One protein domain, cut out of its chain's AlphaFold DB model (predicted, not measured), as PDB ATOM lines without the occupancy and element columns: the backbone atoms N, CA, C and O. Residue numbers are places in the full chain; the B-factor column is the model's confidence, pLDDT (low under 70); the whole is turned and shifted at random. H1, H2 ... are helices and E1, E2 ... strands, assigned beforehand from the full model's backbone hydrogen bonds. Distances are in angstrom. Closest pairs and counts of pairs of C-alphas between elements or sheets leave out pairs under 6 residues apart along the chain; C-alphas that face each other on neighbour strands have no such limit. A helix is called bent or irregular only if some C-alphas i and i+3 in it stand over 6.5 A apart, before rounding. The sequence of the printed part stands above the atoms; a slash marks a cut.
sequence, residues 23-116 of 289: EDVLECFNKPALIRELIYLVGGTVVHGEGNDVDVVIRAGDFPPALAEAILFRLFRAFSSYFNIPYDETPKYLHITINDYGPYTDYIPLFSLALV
ATOM      1  N   GLU A  23     -54.014  79.610  46.499       77.88
ATOM      2  CA  GLU A  23     -54.728  79.463  47.774       77.88
ATOM      3  C   GLU A  23     -56.083  80.186  47.745       77.88
ATOM      4  O   GLU A  23     -57.106  79.561  48.011       77.88
ATOM      5  N   ASP A  24     -56.101  81.443  47.292       80.81
ATOM      6  CA  ASP A  24     -57.320  82.254  47.179       80.81
ATOM      7  C   ASP A  24     -58.341  81.625  46.209       80.81
ATOM      8  O   ASP A  24     -59.552  81.671  46.427       80.81
ATOM      9  N   VAL A  25     -57.862  81.021  45.115       80.50
ATOM     10  CA  VAL A  25     -58.715  80.354  44.118       80.50
ATOM     11  C   VAL A  25     -59.274  79.037  44.658       80.50
ATOM     12  O   VAL A  25     -60.458  78.754  44.469       80.50
ATOM     13  N   LEU A  26     -58.454  78.236  45.341       79.50
ATOM     14  CA  LEU A  26     -58.902  76.988  45.966       79.50
ATOM     15  C   LEU A  26     -59.909  77.256  47.086       79.50
ATOM     16  O   LEU A  26     -60.889  76.525  47.202       79.50
ATOM     17  N   GLU A  27     -59.705  78.316  47.869       81.94
ATOM     18  CA  GLU A  27     -60.673  78.772  48.864       81.94
ATOM     19  C   GLU A  27     -61.979  79.228  48.201       81.94
ATOM     20  O   GLU A  27     -63.059  78.832  48.637       81.94
ATOM     21  N   CYS A  28     -61.901  79.985  47.102       83.31
ATOM     22  CA  CYS A  28     -63.078  80.424  46.352       83.31
ATOM     23  C   CYS A  28     -63.947  79.244  45.884       83.31
ATOM     24  O   CYS A  28     -65.167  79.304  45.995       83.31
ATOM     25  N   PHE A  29     -63.334  78.157  45.407       85.69
ATOM     26  CA  PHE A  29     -64.040  76.977  44.895       85.69
ATOM     27  C   PHE A  29     -64.145  75.828  45.911       85.69
ATOM     28  O   PHE A  29     -64.307  74.672  45.519       85.69
ATOM     29  N   ASN A  30     -64.081  76.112  47.216       83.00
ATOM     30  CA  ASN A  30     -64.152  75.073  48.251       83.00
ATOM     31  C   ASN A  30     -65.581  74.617  48.609       83.00
ATOM     32  O   ASN A  30     -65.736  73.660  49.369       83.00
ATOM     33  N   LYS A  31     -66.623  75.254  48.054       86.12
ATOM     34  CA  LYS A  31     -68.034  74.883  48.271       86.12
ATOM     35  C   LYS A  31     -68.690  74.351  46.996       86.12
ATOM     36  O   LYS A  31     -68.278  74.730  45.901       86.12
ATOM     37  N   PRO A  32     -69.747  73.527  47.110       89.19
ATOM     38  CA  PRO A  32     -70.538  73.135  45.954       89.19
ATOM     39  C   PRO A  32     -71.201  74.324  45.254       89.19
ATOM     40  O   PRO A  32     -71.670  75.259  45.905       89.19
ATOM     41  N   ALA A  33     -71.273  74.275  43.926       89.25
ATOM     42  CA  ALA A  33     -71.995  75.251  43.113       89.25
ATOM     43  C   ALA A  33     -73.293  74.620  42.608       89.25
ATOM     44  O   ALA A  33     -73.241  73.630  41.879       89.25
ATOM     45  N   LEU A  34     -74.450  75.170  42.974       89.25
ATOM     46  CA  LEU A  34     -75.721  74.721  42.405       89.25
ATOM     47  C   LEU A  34     -75.840  75.206  40.962       89.25
ATOM     48  O   LEU A  34     -75.652  76.388  40.687       89.25
ATOM     49  N   ILE A  35     -76.166  74.290  40.052       87.94
ATOM     50  CA  ILE A  35     -76.420  74.602  38.643       87.94
ATOM     51  C   ILE A  35     -77.919  74.824  38.431       87.94
ATOM     52  O   ILE A  35     -78.324  75.864  37.918       87.94
ATOM     53  N   ARG A  36     -78.744  73.838  38.809       89.12
ATOM     54  CA  ARG A  36     -80.211  73.885  38.704       89.12
ATOM     55  C   ARG A  36     -80.865  72.797  39.552       89.12
ATOM     56  O   ARG A  36     -80.233  71.784  39.834       89.12
ATOM     57  N   GLU A  37     -82.142  72.963  39.878       91.69
ATOM     58  CA  GLU A  37     -82.967  71.851  40.361       91.69
ATOM     59  C   GLU A  37     -83.104  70.776  39.274       91.69
ATOM     60  O   GLU A  37     -83.218  71.100  38.086       91.69
ATOM     61  N   LEU A  38     -83.036  69.504  39.674       94.38
ATOM     62  CA  LEU A  38     -82.953  68.372  38.751       94.38
ATOM     63  C   LEU A  38     -84.107  67.383  38.925       94.38
ATOM     64  O   LEU A  38     -84.680  66.955  37.927       94.38
ATOM     65  N   ILE A  39     -84.426  67.002  40.161       95.69
ATOM     66  CA  ILE A  39     -85.399  65.944  40.462       95.69
ATOM     67  C   ILE A  39     -86.485  66.506  41.367       95.69
ATOM     68  O   ILE A  39     -86.185  67.129  42.386       95.69
ATOM     69  N   TYR A  40     -87.733  66.227  41.017       96.81
ATOM     70  CA  TYR A  40     -88.923  66.732  41.685       96.81
ATOM     71  C   TYR A  40     -89.825  65.565  42.072       96.81
ATOM     72  O   TYR A  40     -90.131  64.725  41.227       96.81
ATOM     73  N   LEU A  41     -90.268  65.528  43.324       95.88
ATOM     74  CA  LEU A  41     -91.424  64.735  43.726       95.88
ATOM     75  C   LEU A  41     -92.678  65.462  43.247       95.88
ATOM     76  O   LEU A  41     -92.770  66.677  43.439       95.88
ATOM     77  N   VAL A  42     -93.612  64.744  42.635       93.25
ATOM     78  CA  VAL A  42     -94.856  65.307  42.100       93.25
ATOM     79  C   VAL A  42     -96.042  64.390  42.419       93.25
ATOM     80  O   VAL A  42     -95.883  63.330  43.021       93.25
ATOM     81  N   GLY A  43     -97.245  64.791  42.011       89.75
ATOM     82  CA  GLY A  43     -98.410  63.905  42.002       89.75
ATOM     83  C   GLY A  43     -99.106  63.770  43.355       89.75
ATOM     84  O   GLY A  43     -99.021  64.652  44.214       89.75
ATOM     85  N   GLY A  44     -99.847  62.670  43.526       87.38
ATOM     86  CA  GLY A  44    -100.785  62.490  44.641       87.38
ATOM     87  C   GLY A  44    -100.134  62.616  46.019       87.38
ATOM     88  O   GLY A  44    -100.682  63.279  46.894       87.38
ATOM     89  N   THR A  45     -98.917  62.088  46.176       92.38
ATOM     90  CA  THR A  45     -98.166  62.170  47.441       92.38
ATOM     91  C   THR A  45     -97.844  63.603  47.861       92.38
ATOM     92  O   THR A  45     -97.855  63.900  49.053       92.38
ATOM     93  N   VAL A  46     -97.610  64.510  46.910       91.75
ATOM     94  CA  VAL A  46     -97.371  65.931  47.204       91.75
ATOM     95  C   VAL A  46     -98.680  66.660  47.481       91.75
ATOM     96  O   VAL A  46     -98.758  67.442  48.425       91.75
ATOM     97  N   VAL A  47     -99.712  66.395  46.677       89.56
ATOM     98  CA  VAL A  47    -100.993  67.117  46.746       89.56
ATOM     99  C   VAL A  47    -101.812  66.711  47.976       89.56
ATOM    100  O   VAL A  47    -102.464  67.551  48.597       89.56
ATOM    101  N   HIS A  48    -101.793  65.429  48.337       90.88
ATOM    102  CA  HIS A  48    -102.657  64.853  49.371       90.88
ATOM    103  C   HIS A  48    -101.896  64.373  50.611       90.88
ATOM    104  O   HIS A  48    -102.522  64.034  51.612       90.88
ATOM    105  N   GLY A  49    -100.560  64.342  50.569       89.12
ATOM    106  CA  GLY A  49     -99.720  63.795  51.641       89.12
ATOM    107  C   GLY A  49     -99.639  62.263  51.661       89.12
ATOM    108  O   GLY A  49     -98.834  61.708  52.404       89.12
ATOM    109  N   GLU A  50    -100.431  61.582  50.830       89.25
ATOM    110  CA  GLU A  50    -100.446  60.131  50.652       89.25
ATOM    111  C   GLU A  50    -100.749  59.763  49.190       89.25
ATOM    112  O   GLU A  50    -101.322  60.551  48.437       89.25
ATOM    113  N   GLY A  51    -100.336  58.569  48.771       88.50
ATOM    114  CA  GLY A  51    -100.531  58.061  47.416       88.50
ATOM    115  C   GLY A  51    -100.322  56.550  47.362       88.50
ATOM    116  O   GLY A  51     -99.638  55.985  48.215       88.50
ATOM    117  N   ASN A  52    -100.935  55.893  46.374       90.06
ATOM    118  CA  ASN A  52    -100.730  54.458  46.134       90.06
ATOM    119  C   ASN A  52     -99.373  54.184  45.464       90.06
ATOM    120  O   ASN A  52     -98.807  53.100  45.600       90.06
ATOM    121  N   ASP A  53     -98.877  55.184  44.748       91.81
ATOM    122  CA  ASP A  53     -97.629  55.251  44.015       91.81
ATOM    123  C   ASP A  53     -96.954  56.615  44.229       91.81
ATOM    124  O   ASP A  53     -97.513  57.550  44.814       91.81
ATOM    125  N   VAL A  54     -95.695  56.696  43.813       96.06
ATOM    126  CA  VAL A  54     -94.819  57.850  43.976       96.06
ATOM    127  C   VAL A  54     -94.380  58.316  42.598       96.06
ATOM    128  O   VAL A  54     -93.672  57.592  41.899       96.06
ATOM    129  N   ASP A  55     -94.747  59.542  42.238       96.06
ATOM    130  CA  ASP A  55     -94.363  60.149  40.970       96.06
ATOM    131  C   ASP A  55     -93.137  61.049  41.128       96.06
ATOM    132  O   ASP A  55     -93.076  61.934  41.989       96.06
ATOM    133  N   VAL A  56     -92.159  60.869  40.246       96.94
ATOM    134  CA  VAL A  56     -90.948  61.687  40.186       96.94
ATOM    135  C   VAL A  56     -90.751  62.215  38.773       96.94
ATOM    136  O   VAL A  56     -90.810  61.471  37.795       96.94
ATOM    137  N   VAL A  57     -90.439  63.503  38.663       96.50
ATOM    138  CA  VAL A  57     -90.010  64.127  37.409       96.50
ATOM    139  C   VAL A  57     -88.523  64.442  37.481       96.50
ATOM    140  O   VAL A  57     -88.053  65.058  38.437       96.50
ATOM    141  N   ILE A  58     -87.779  64.052  36.448       95.56
ATOM    142  CA  ILE A  58     -86.367  64.389  36.271       95.56
ATOM    143  C   ILE A  58     -86.235  65.339  35.082       95.56
ATOM    144  O   ILE A  58     -86.572  64.991  33.948       95.56
ATOM    145  N   ARG A  59     -85.690  66.530  35.330       93.81
ATOM    146  CA  ARG A  59     -85.389  67.518  34.294       93.81
ATOM    147  C   ARG A  59     -84.031  67.236  33.643       93.81
ATOM    148  O   ARG A  59     -83.037  67.896  33.961       93.81
ATOM    149  N   ALA A  60     -83.979  66.219  32.788       91.06
ATOM    150  CA  ALA A  60     -82.740  65.688  32.211       91.06
ATOM    151  C   ALA A  60     -82.869  65.258  30.738       91.06
ATOM    152  O   ALA A  60     -82.143  64.365  30.306       91.06
ATOM    153  N   GLY A  61     -83.773  65.852  29.950       86.12
ATOM    154  CA  GLY A  61     -83.848  65.547  28.511       86.12
ATOM    155  C   GLY A  61     -82.599  65.979  27.727       86.12
ATOM    156  O   GLY A  61     -82.325  65.442  26.657       86.12
ATOM    157  N   ASP A  62     -81.775  66.855  28.302       88.38
ATOM    158  CA  ASP A  62     -80.450  67.235  27.808       88.38
ATOM    159  C   ASP A  62     -79.318  66.265  28.203       88.38
ATOM    160  O   ASP A  62     -78.174  66.458  27.781       88.38
ATOM    161  N   PHE A  63     -79.582  65.231  29.011       91.62
ATOM    162  CA  PHE A  63     -78.536  64.313  29.475       91.62
ATOM    163  C   PHE A  63     -78.275  63.171  28.480       91.62
ATOM    164  O   PHE A  63     -79.211  62.628  27.890       91.62
ATOM    165  N   PRO A  64     -77.012  62.715  28.337       91.88
ATOM    166  CA  PRO A  64     -76.709  61.494  27.598       91.88
ATOM    167  C   PRO A  64     -77.437  60.273  28.194       91.88
ATOM    168  O   PRO A  64     -77.519  60.175  29.423       91.88
ATOM    169  N   PRO A  65     -77.867  59.289  27.373       89.38
ATOM    170  CA  PRO A  65     -78.615  58.122  27.853       89.38
ATOM    171  C   PRO A  65     -77.948  57.374  29.014       89.38
ATOM    172  O   PRO A  65     -78.609  57.057  29.996       89.38
ATOM    173  N   ALA A  66     -76.627  57.178  28.955       88.50
ATOM    174  CA  ALA A  66     -75.876  56.490  30.009       88.50
ATOM    175  C   ALA A  66     -75.938  57.216  31.368       88.50
ATOM    176  O   ALA A  66     -75.975  56.583  32.421       88.50
ATOM    177  N   LEU A  67     -75.965  58.553  31.358       88.50
ATOM    178  CA  LEU A  67     -76.061  59.340  32.586       88.50
ATOM    179  C   LEU A  67     -77.481  59.293  33.160       88.50
ATOM    180  O   LEU A  67     -77.647  59.145  34.370       88.50
ATOM    181  N   ALA A  68     -78.497  59.378  32.298       91.06
ATOM    182  CA  ALA A  68     -79.890  59.222  32.705       91.06
ATOM    183  C   ALA A  68     -80.143  57.831  33.315       91.06
ATOM    184  O   ALA A  68     -80.740  57.731  34.387       91.06
ATOM    185  N   GLU A  69     -79.620  56.770  32.695       92.19
ATOM    186  CA  GLU A  69     -79.715  55.397  33.200       92.19
ATOM    187  C   GLU A  69     -79.068  55.241  34.583       92.19
ATOM    188  O   GLU A  69     -79.668  54.654  35.483       92.19
ATOM    189  N   ALA A  70     -77.890  55.834  34.799       92.31
ATOM    190  CA  ALA A  70     -77.226  55.808  36.101       92.31
ATOM    191  C   ALA A  70     -78.064  56.483  37.205       92.31
ATOM    192  O   ALA A  70     -78.135  55.979  38.331       92.31
ATOM    193  N   ILE A  71     -78.724  57.603  36.887       94.88
ATOM    194  CA  ILE A  71     -79.626  58.297  37.817       94.88
ATOM    195  C   ILE A  71     -80.836  57.413  38.133       94.88
ATOM    196  O   ILE A  71     -81.133  57.193  39.310       94.88
ATOM    197  N   LEU A  72     -81.496  56.862  37.110       95.50
ATOM    198  CA  LEU A  72     -82.644  55.966  37.283       95.50
ATOM    199  C   LEU A  72     -82.282  54.758  38.149       95.50
ATOM    200  O   LEU A  72     -82.948  54.499  39.151       95.50
ATOM    201  N   PHE A  73     -81.190  54.067  37.818       95.12
ATOM    202  CA  PHE A  73     -80.693  52.918  38.572       95.12
ATOM    203  C   PHE A  73     -80.487  53.258  40.052       95.12
ATOM    204  O   PHE A  73     -80.876  52.494  40.941       95.12
ATOM    205  N   ARG A  74     -79.903  54.429  40.337       96.06
ATOM    206  CA  ARG A  74     -79.657  54.874  41.710       96.06
ATOM    207  C   ARG A  74     -80.953  55.143  42.472       96.06
ATOM    208  O   ARG A  74     -81.053  54.714  43.622       96.06
ATOM    209  N   LEU A  75     -81.921  55.817  41.849       96.81
ATOM    210  CA  LEU A  75     -83.211  56.142  42.468       96.81
ATOM    211  C   LEU A  75     -84.045  54.888  42.730       96.81
ATOM    212  O   LEU A  75     -84.497  54.691  43.857       96.81
ATOM    213  N   PHE A  76     -84.175  54.003  41.738       97.62
ATOM    214  CA  PHE A  76     -84.909  52.747  41.897       97.62
ATOM    215  C   PHE A  76     -84.310  51.876  43.004       97.62
ATOM    216  O   PHE A  76     -85.044  51.375  43.853       97.62
ATOM    217  N   ARG A  77     -82.976  51.744  43.071       96.81
ATOM    218  CA  ARG A  77     -82.333  50.975  44.149       96.81
ATOM    219  C   ARG A  77     -82.513  51.602  45.525       96.81
ATOM    220  O   ARG A  77     -82.729  50.873  46.489       96.81
ATOM    221  N   ALA A  78     -82.409  52.927  45.624       96.25
ATOM    222  CA  ALA A  78     -82.621  53.620  46.887       96.25
ATOM    223  C   ALA A  78     -84.054  53.408  47.397       96.25
ATOM    224  O   ALA A  78     -84.243  53.050  48.557       96.25
ATOM    225  N   PHE A  79     -85.046  53.552  46.515       97.31
ATOM    226  CA  PHE A  79     -86.455  53.359  46.851       97.31
ATOM    227  C   PHE A  79     -86.765  51.907  47.237       97.31
ATOM    228  O   PHE A  79     -87.324  51.663  48.306       97.31
ATOM    229  N   SER A  80     -86.325  50.948  46.414       97.31
ATOM    230  CA  SER A  80     -86.428  49.504  46.671       97.31
ATOM    231  C   SER A  80     -85.881  49.137  48.052       97.31
ATOM    232  O   SER A  80     -86.565  48.489  48.842       97.31
ATOM    233  N   SER A  81     -84.674  49.613  48.376       97.19
ATOM    234  CA  SER A  81     -84.028  49.331  49.656       97.19
ATOM    235  C   SER A  81     -84.736  49.985  50.840       97.19
ATOM    236  O   SER A  81     -84.790  49.379  51.905       97.19
ATOM    237  N   TYR A  82     -85.227  51.217  50.690       97.38
ATOM    238  CA  TYR A  82     -85.845  51.956  51.790       97.38
ATOM    239  C   TYR A  82     -87.213  51.378  52.169       97.38
ATOM    240  O   TYR A  82     -87.500  51.197  53.349       97.38
ATOM    241  N   PHE A  83     -88.037  51.042  51.172       96.12
ATOM    242  CA  PHE A  83     -89.374  50.478  51.385       96.12
ATOM    243  C   PHE A  83     -89.396  48.945  51.438       96.12
ATOM    244  O   PHE A  83     -90.462  48.358  51.614       96.12
ATOM    245  N   ASN A  84     -88.235  48.292  51.307       95.94
ATOM    246  CA  ASN A  84     -88.095  46.835  51.276       95.94
ATOM    247  C   ASN A  84     -88.983  46.170  50.199       95.94
ATOM    248  O   ASN A  84     -89.638  45.156  50.442       95.94
ATOM    249  N   ILE A  85     -89.006  46.764  49.004       95.88
ATOM    250  CA  ILE A  85     -89.742  46.273  47.831       95.88
ATOM    251  C   ILE A  85     -88.735  45.601  46.888       95.88
ATOM    252  O   ILE A  85     -87.690  46.204  46.622       95.88
ATOM    253  N   PRO A  86     -89.001  44.396  46.345       96.69
ATOM    254  CA  PRO A  86     -88.133  43.784  45.341       96.69
ATOM    255  C   PRO A  86     -87.856  44.735  44.172       96.69
ATOM    256  O   PRO A  86     -88.755  45.429  43.693       96.69
ATOM    257  N   TYR A  87     -86.610  44.771  43.691       92.94
ATOM    258  CA  TYR A  87     -86.205  45.722  42.650       92.94
ATOM    259  C   TYR A  87     -87.098  45.628  41.401       92.94
ATOM    260  O   TYR A  87     -87.574  46.648  40.911       92.94
ATOM    261  N   ASP A  88     -87.426  44.408  40.970       94.81
ATOM    262  CA  ASP A  88     -88.272  44.148  39.797       94.81
ATOM    263  C   ASP A  88     -89.736  44.591  39.984       94.81
ATOM    264  O   ASP A  88     -90.466  44.790  39.014       94.81
ATOM    265  N   GLU A  89     -90.179  44.778  41.229       96.00
ATOM    266  CA  GLU A  89     -91.518  45.281  41.553       96.00
ATOM    267  C   GLU A  89     -91.543  46.788  41.792       96.00
ATOM    268  O   GLU A  89     -92.611  47.397  41.762       96.00
ATOM    269  N   THR A  90     -90.379  47.408  41.981       95.44
ATOM    270  CA  THR A  90     -90.265  48.836  42.296       95.44
ATOM    271  C   THR A  90     -90.923  49.743  41.245       95.44
ATOM    272  O   THR A  90     -91.613  50.678  41.654       95.44
ATOM    273  N   PRO A  91     -90.838  49.470  39.923       95.56
ATOM    274  CA  PRO A  91     -91.528  50.275  38.910       95.56
ATOM    275  C   PRO A  91     -93.059  50.297  39.019       95.56
ATOM    276  O   PRO A  91     -93.695  51.124  38.377       95.56
ATOM    277  N   LYS A  92     -93.676  49.407  39.810       95.69
ATOM    278  CA  LYS A  92     -95.123  49.457  40.083       95.69
ATOM    279  C   LYS A  92     -95.491  50.587  41.051       95.69
ATOM    280  O   LYS A  92     -96.618  51.065  41.010       95.69
ATOM    281  N   TYR A  93     -94.549  50.986  41.908       96.56
ATOM    282  CA  TYR A  93     -94.756  51.938  43.002       96.56
ATOM    283  C   TYR A  93     -94.016  53.260  42.798       96.56
ATOM    284  O   TYR A  93     -94.429  54.266  43.358       96.56
ATOM    285  N   LEU A  94     -92.926  53.271  42.024       97.19
ATOM    286  CA  LEU A  94     -92.155  54.470  41.706       97.19
ATOM    287  C   LEU A  94     -92.216  54.741  40.203       97.19
ATOM    288  O   LEU A  94     -91.638  54.001  39.404       97.19
ATOM    289  N   HIS A  95     -92.892  55.821  39.834       96.31
ATOM    290  CA  HIS A  95     -93.113  56.227  38.454       96.31
ATOM    291  C   HIS A  95     -92.208  57.416  38.160       96.31
ATOM    292  O   HIS A  95     -92.346  58.484  38.750       96.31
ATOM    293  N   ILE A  96     -91.232  57.226  37.270       96.00
ATOM    294  CA  ILE A  96     -90.251  58.262  36.939       96.00
ATOM    295  C   ILE A  96     -90.463  58.738  35.505       96.00
ATOM    296  O   ILE A  96     -90.353  57.958  34.561       96.00
ATOM    297  N   THR A  97     -90.693  60.039  35.346       94.44
ATOM    298  CA  THR A  97     -90.807  60.710  34.047       94.44
ATOM    299  C   THR A  97     -89.596  61.608  33.809       94.44
ATOM    300  O   THR A  97     -89.218  62.388  34.680       94.44
ATOM    301  N   ILE A  98     -89.000  61.544  32.617       93.56
ATOM    302  CA  ILE A  98     -87.892  62.424  32.212       93.56
ATOM    303  C   ILE A  98     -88.408  63.444  31.195       93.56
ATOM    304  O   ILE A  98     -89.039  63.061  30.210       93.56
ATOM    305  N   ASN A  99     -88.148  64.735  31.420       91.19
ATOM    306  CA  ASN A  99     -88.513  65.812  30.493       91.19
ATOM    307  C   ASN A  99     -87.558  67.026  30.591       91.19
ATOM    308  O   ASN A  99     -86.594  66.996  31.352       91.19
ATOM    309  N   ASP A 100     -87.825  68.096  29.830       87.69
ATOM    310  CA  ASP A 100     -87.013  69.332  29.838       87.69
ATOM    311  C   ASP A 100     -87.673  70.527  30.542       87.69
ATOM    312  O   ASP A 100     -87.001  71.490  30.935       87.69
ATOM    313  N   TYR A 101     -88.993  70.474  30.704       84.44
ATOM    314  CA  TYR A 101     -89.829  71.581  31.174       84.44
ATOM    315  C   TYR A 101     -90.085  71.555  32.689       84.44
ATOM    316  O   TYR A 101     -90.488  72.574  33.242       84.44
ATOM    317  N   GLY A 102     -89.776  70.447  33.373       85.56
ATOM    318  CA  GLY A 102     -89.913  70.305  34.823       85.56
ATOM    319  C   GLY A 102     -91.292  69.790  35.271       85.56
ATOM    320  O   GLY A 102     -91.985  69.125  34.491       85.56
ATOM    321  N   PRO A 103     -91.670  70.021  36.544       89.56
ATOM    322  CA  PRO A 103     -92.926  69.530  37.107       89.56
ATOM    323  C   PRO A 103     -94.139  70.236  36.481       89.56
ATOM    324  O   PRO A 103     -94.088  71.419  36.152       89.56
ATOM    325  N   TYR A 104     -95.243  69.503  36.339       85.62
ATOM    326  CA  TYR A 104     -96.510  69.969  35.746       85.62
ATOM    327  C   TYR A 104     -97.678  69.984  36.752       85.62
ATOM    328  O   TYR A 104     -98.829  70.185  36.371       85.62
ATOM    329  N   THR A 105     -97.382  69.756  38.032       88.81
ATOM    330  CA  THR A 105     -98.298  69.813  39.183       88.81
ATOM    331  C   THR A 105     -97.518  70.295  40.414       88.81
ATOM    332  O   THR A 105     -96.316  70.563  40.298       88.81
ATOM    333  N   ASP A 106     -98.172  70.410  41.572       90.38
ATOM    334  CA  ASP A 106     -97.519  70.721  42.846       90.38
ATOM    335  C   ASP A 106     -96.346  69.770  43.094       90.38
ATOM    336  O   ASP A 106     -96.426  68.563  42.835       90.38
ATOM    337  N   TYR A 107     -95.229  70.329  43.556       95.44
ATOM    338  CA  TYR A 107     -93.975  69.596  43.600       95.44
ATOM    339  C   TYR A 107     -93.099  69.955  44.793       95.44
ATOM    340  O   TYR A 107     -93.135  71.070  45.317       95.44
ATOM    341  N   ILE A 108     -92.244  69.002  45.163       94.50
ATOM    342  CA  ILE A 108     -91.155  69.194  46.122       94.50
ATOM    343  C   ILE A 108     -89.835  68.911  45.392       94.50
ATOM    344  O   ILE A 108     -89.649  67.795  44.901       94.50
ATOM    345  N   PRO A 109     -88.902  69.875  45.286       93.00
ATOM    346  CA  PRO A 109     -87.575  69.591  44.750       93.00
ATOM    347  C   PRO A 109     -86.837  68.631  45.696       93.00
ATOM    348  O   PRO A 109     -86.699  68.902  46.889       93.00
ATOM    349  N   LEU A 110     -86.380  67.499  45.162       93.62
ATOM    350  CA  LEU A 110     -85.661  66.467  45.913       93.62
ATOM    351  C   LEU A 110     -84.146  66.579  45.739       93.62
ATOM    352  O   LEU A 110     -83.399  66.395  46.698       93.62
ATOM    353  N   PHE A 111     -83.689  66.861  44.516       93.19
ATOM    354  CA  PHE A 111     -82.265  66.944  44.204       93.19
ATOM    355  C   PHE A 111     -81.971  68.072  43.227       93.19
ATOM    356  O   PHE A 111     -82.639  68.221  42.201       93.19
ATOM    357  N   SER A 112     -80.879  68.777  43.501       92.31
ATOM    358  CA  SER A 112     -80.286  69.760  42.604       92.31
ATOM    359  C   SER A 112     -79.037  69.182  41.933       92.31
ATOM    360  O   SER A 112     -78.279  68.420  42.537       92.31
ATOM    361  N   LEU A 113     -78.787  69.575  40.687       90.69
ATOM    362  CA  LEU A 113     -77.514  69.343  40.015       90.69
ATOM    363  C   LEU A 113     -76.485  70.340  40.552       90.69
ATOM    364  O   LEU A 113     -76.706  71.552  40.492       90.69
ATOM    365  N   ALA A 114     -75.354  69.836  41.036       91.50
ATOM    366  CA  ALA A 114     -74.298  70.656  41.612       91.50
ATOM    367  C   ALA A 114     -72.913  70.272  41.082       91.50
ATOM    368  O   ALA A 114     -72.627  69.098  40.847       91.50
ATOM    369  N   LEU A 115     -72.028  71.263  40.966       87.19
ATOM    370  CA  LEU A 115     -70.589  71.036  40.913       87.19
ATOM    371  C   LEU A 115     -70.105  70.805  42.340       87.19
ATOM    372  O   LEU A 115     -70.234  71.692  43.180       87.19
ATOM    373  N   VAL A 116     -69.554  69.627  42.616       84.88
ATOM    374  CA  VAL A 116     -68.986  69.300  43.927       84.88
ATOM    375  C   VAL A 116     -67.459  69.383  43.833       84.88
ATOM    376  O   VAL A 116     -66.878  68.683  43.000       84.88
TER     377      VAL A 116
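Overview. This is residues 23 to 116 of the 289 residues of an uncharacterized protein of Deltaproteobacteria bacterium (UniProt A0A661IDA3). A strongly twisted four-stranded sheet has the long helix H3 over one face, above E3 and E2. The long E1 and E4 pair runs out past H3, and beyond it the small helix H1 sticks out and adds to the length. The printed part has 94 residues with four named helices and four named strands, in the order H1 E1 H2 E2 H3 H4 E3 E4; the mixed sheet runs E3 E2 E1 E4, and the class is mixed. It is loose, with a radius of gyration of the C-alphas of 15.6 A, and spans 52 by 27 by 24 A.

Arrangement. Begin at H1, residues 23 to 28, which stands free. E1, residues 33 to 42, bends by 52 degrees at residue 36; beside it find antiparallel E4, residues 107 to 115, with N 35 and O 113 at 2.8 A. H2, residues 44 to 48, only grazes the sheet with residues 44 to 47. E2, residues 54 to 59, is antiparallel to E1, N 57 and O 40 at 2.9 A, and parallel to E3, residues 94 to 99, N 95 and O 54 at 2.8 A. H3, residues 65 to 83, runs along the strands over E3 and E2 at a height over the sheet of 10.3 A, making two layers, a helix on one face of a sheet; its closest C-alphas to E3 are Phe 76 and Leu 94, 7.5 A. With residues 76 to 80 alone it touches H4, residues 87 to 92, about perpendicular at 87 degrees; the closest C-alphas are Ser 80 and Tyr 87, 5.5 A. H4 is only just irregular, C-alphas 88 and 91 being 7.0 A apart. E2, H3 H4, E3 form a strand-helix-strand unit, parallel neighbour strands with helices between, its crossover right-handed. In H1, H2 and H3 every O i to N i+4 pair is within hydrogen-bond range; in H4 0 of 2 are, beside 2 of 3 O i to N i+3 pairs.

Along the chain. Find C-alpha 23 at (-54.728, 79.463, 47.774), where H1 begins its 8.5 A. E1 covers 25.0 A, H2 5.6 A and E2 16.6 A. From C-alpha 65 at (-78.615, 58.122, 27.853) H3 runs 27.0 A; H4 covers 10.0 A, E3 16.4 A, and E4 23.6 A to C-alpha 115 at (-70.589, 71.036, 40.913).

Size, cuts and confidence. The C-alphas farthest apart, Glu 23 and Asn 52, are 52.4 A apart. The printed part has no cut; the link E3 to E4 is short, the others tight. Mean pLDDT of the printed part is 91.6, and no printed residue is under 70.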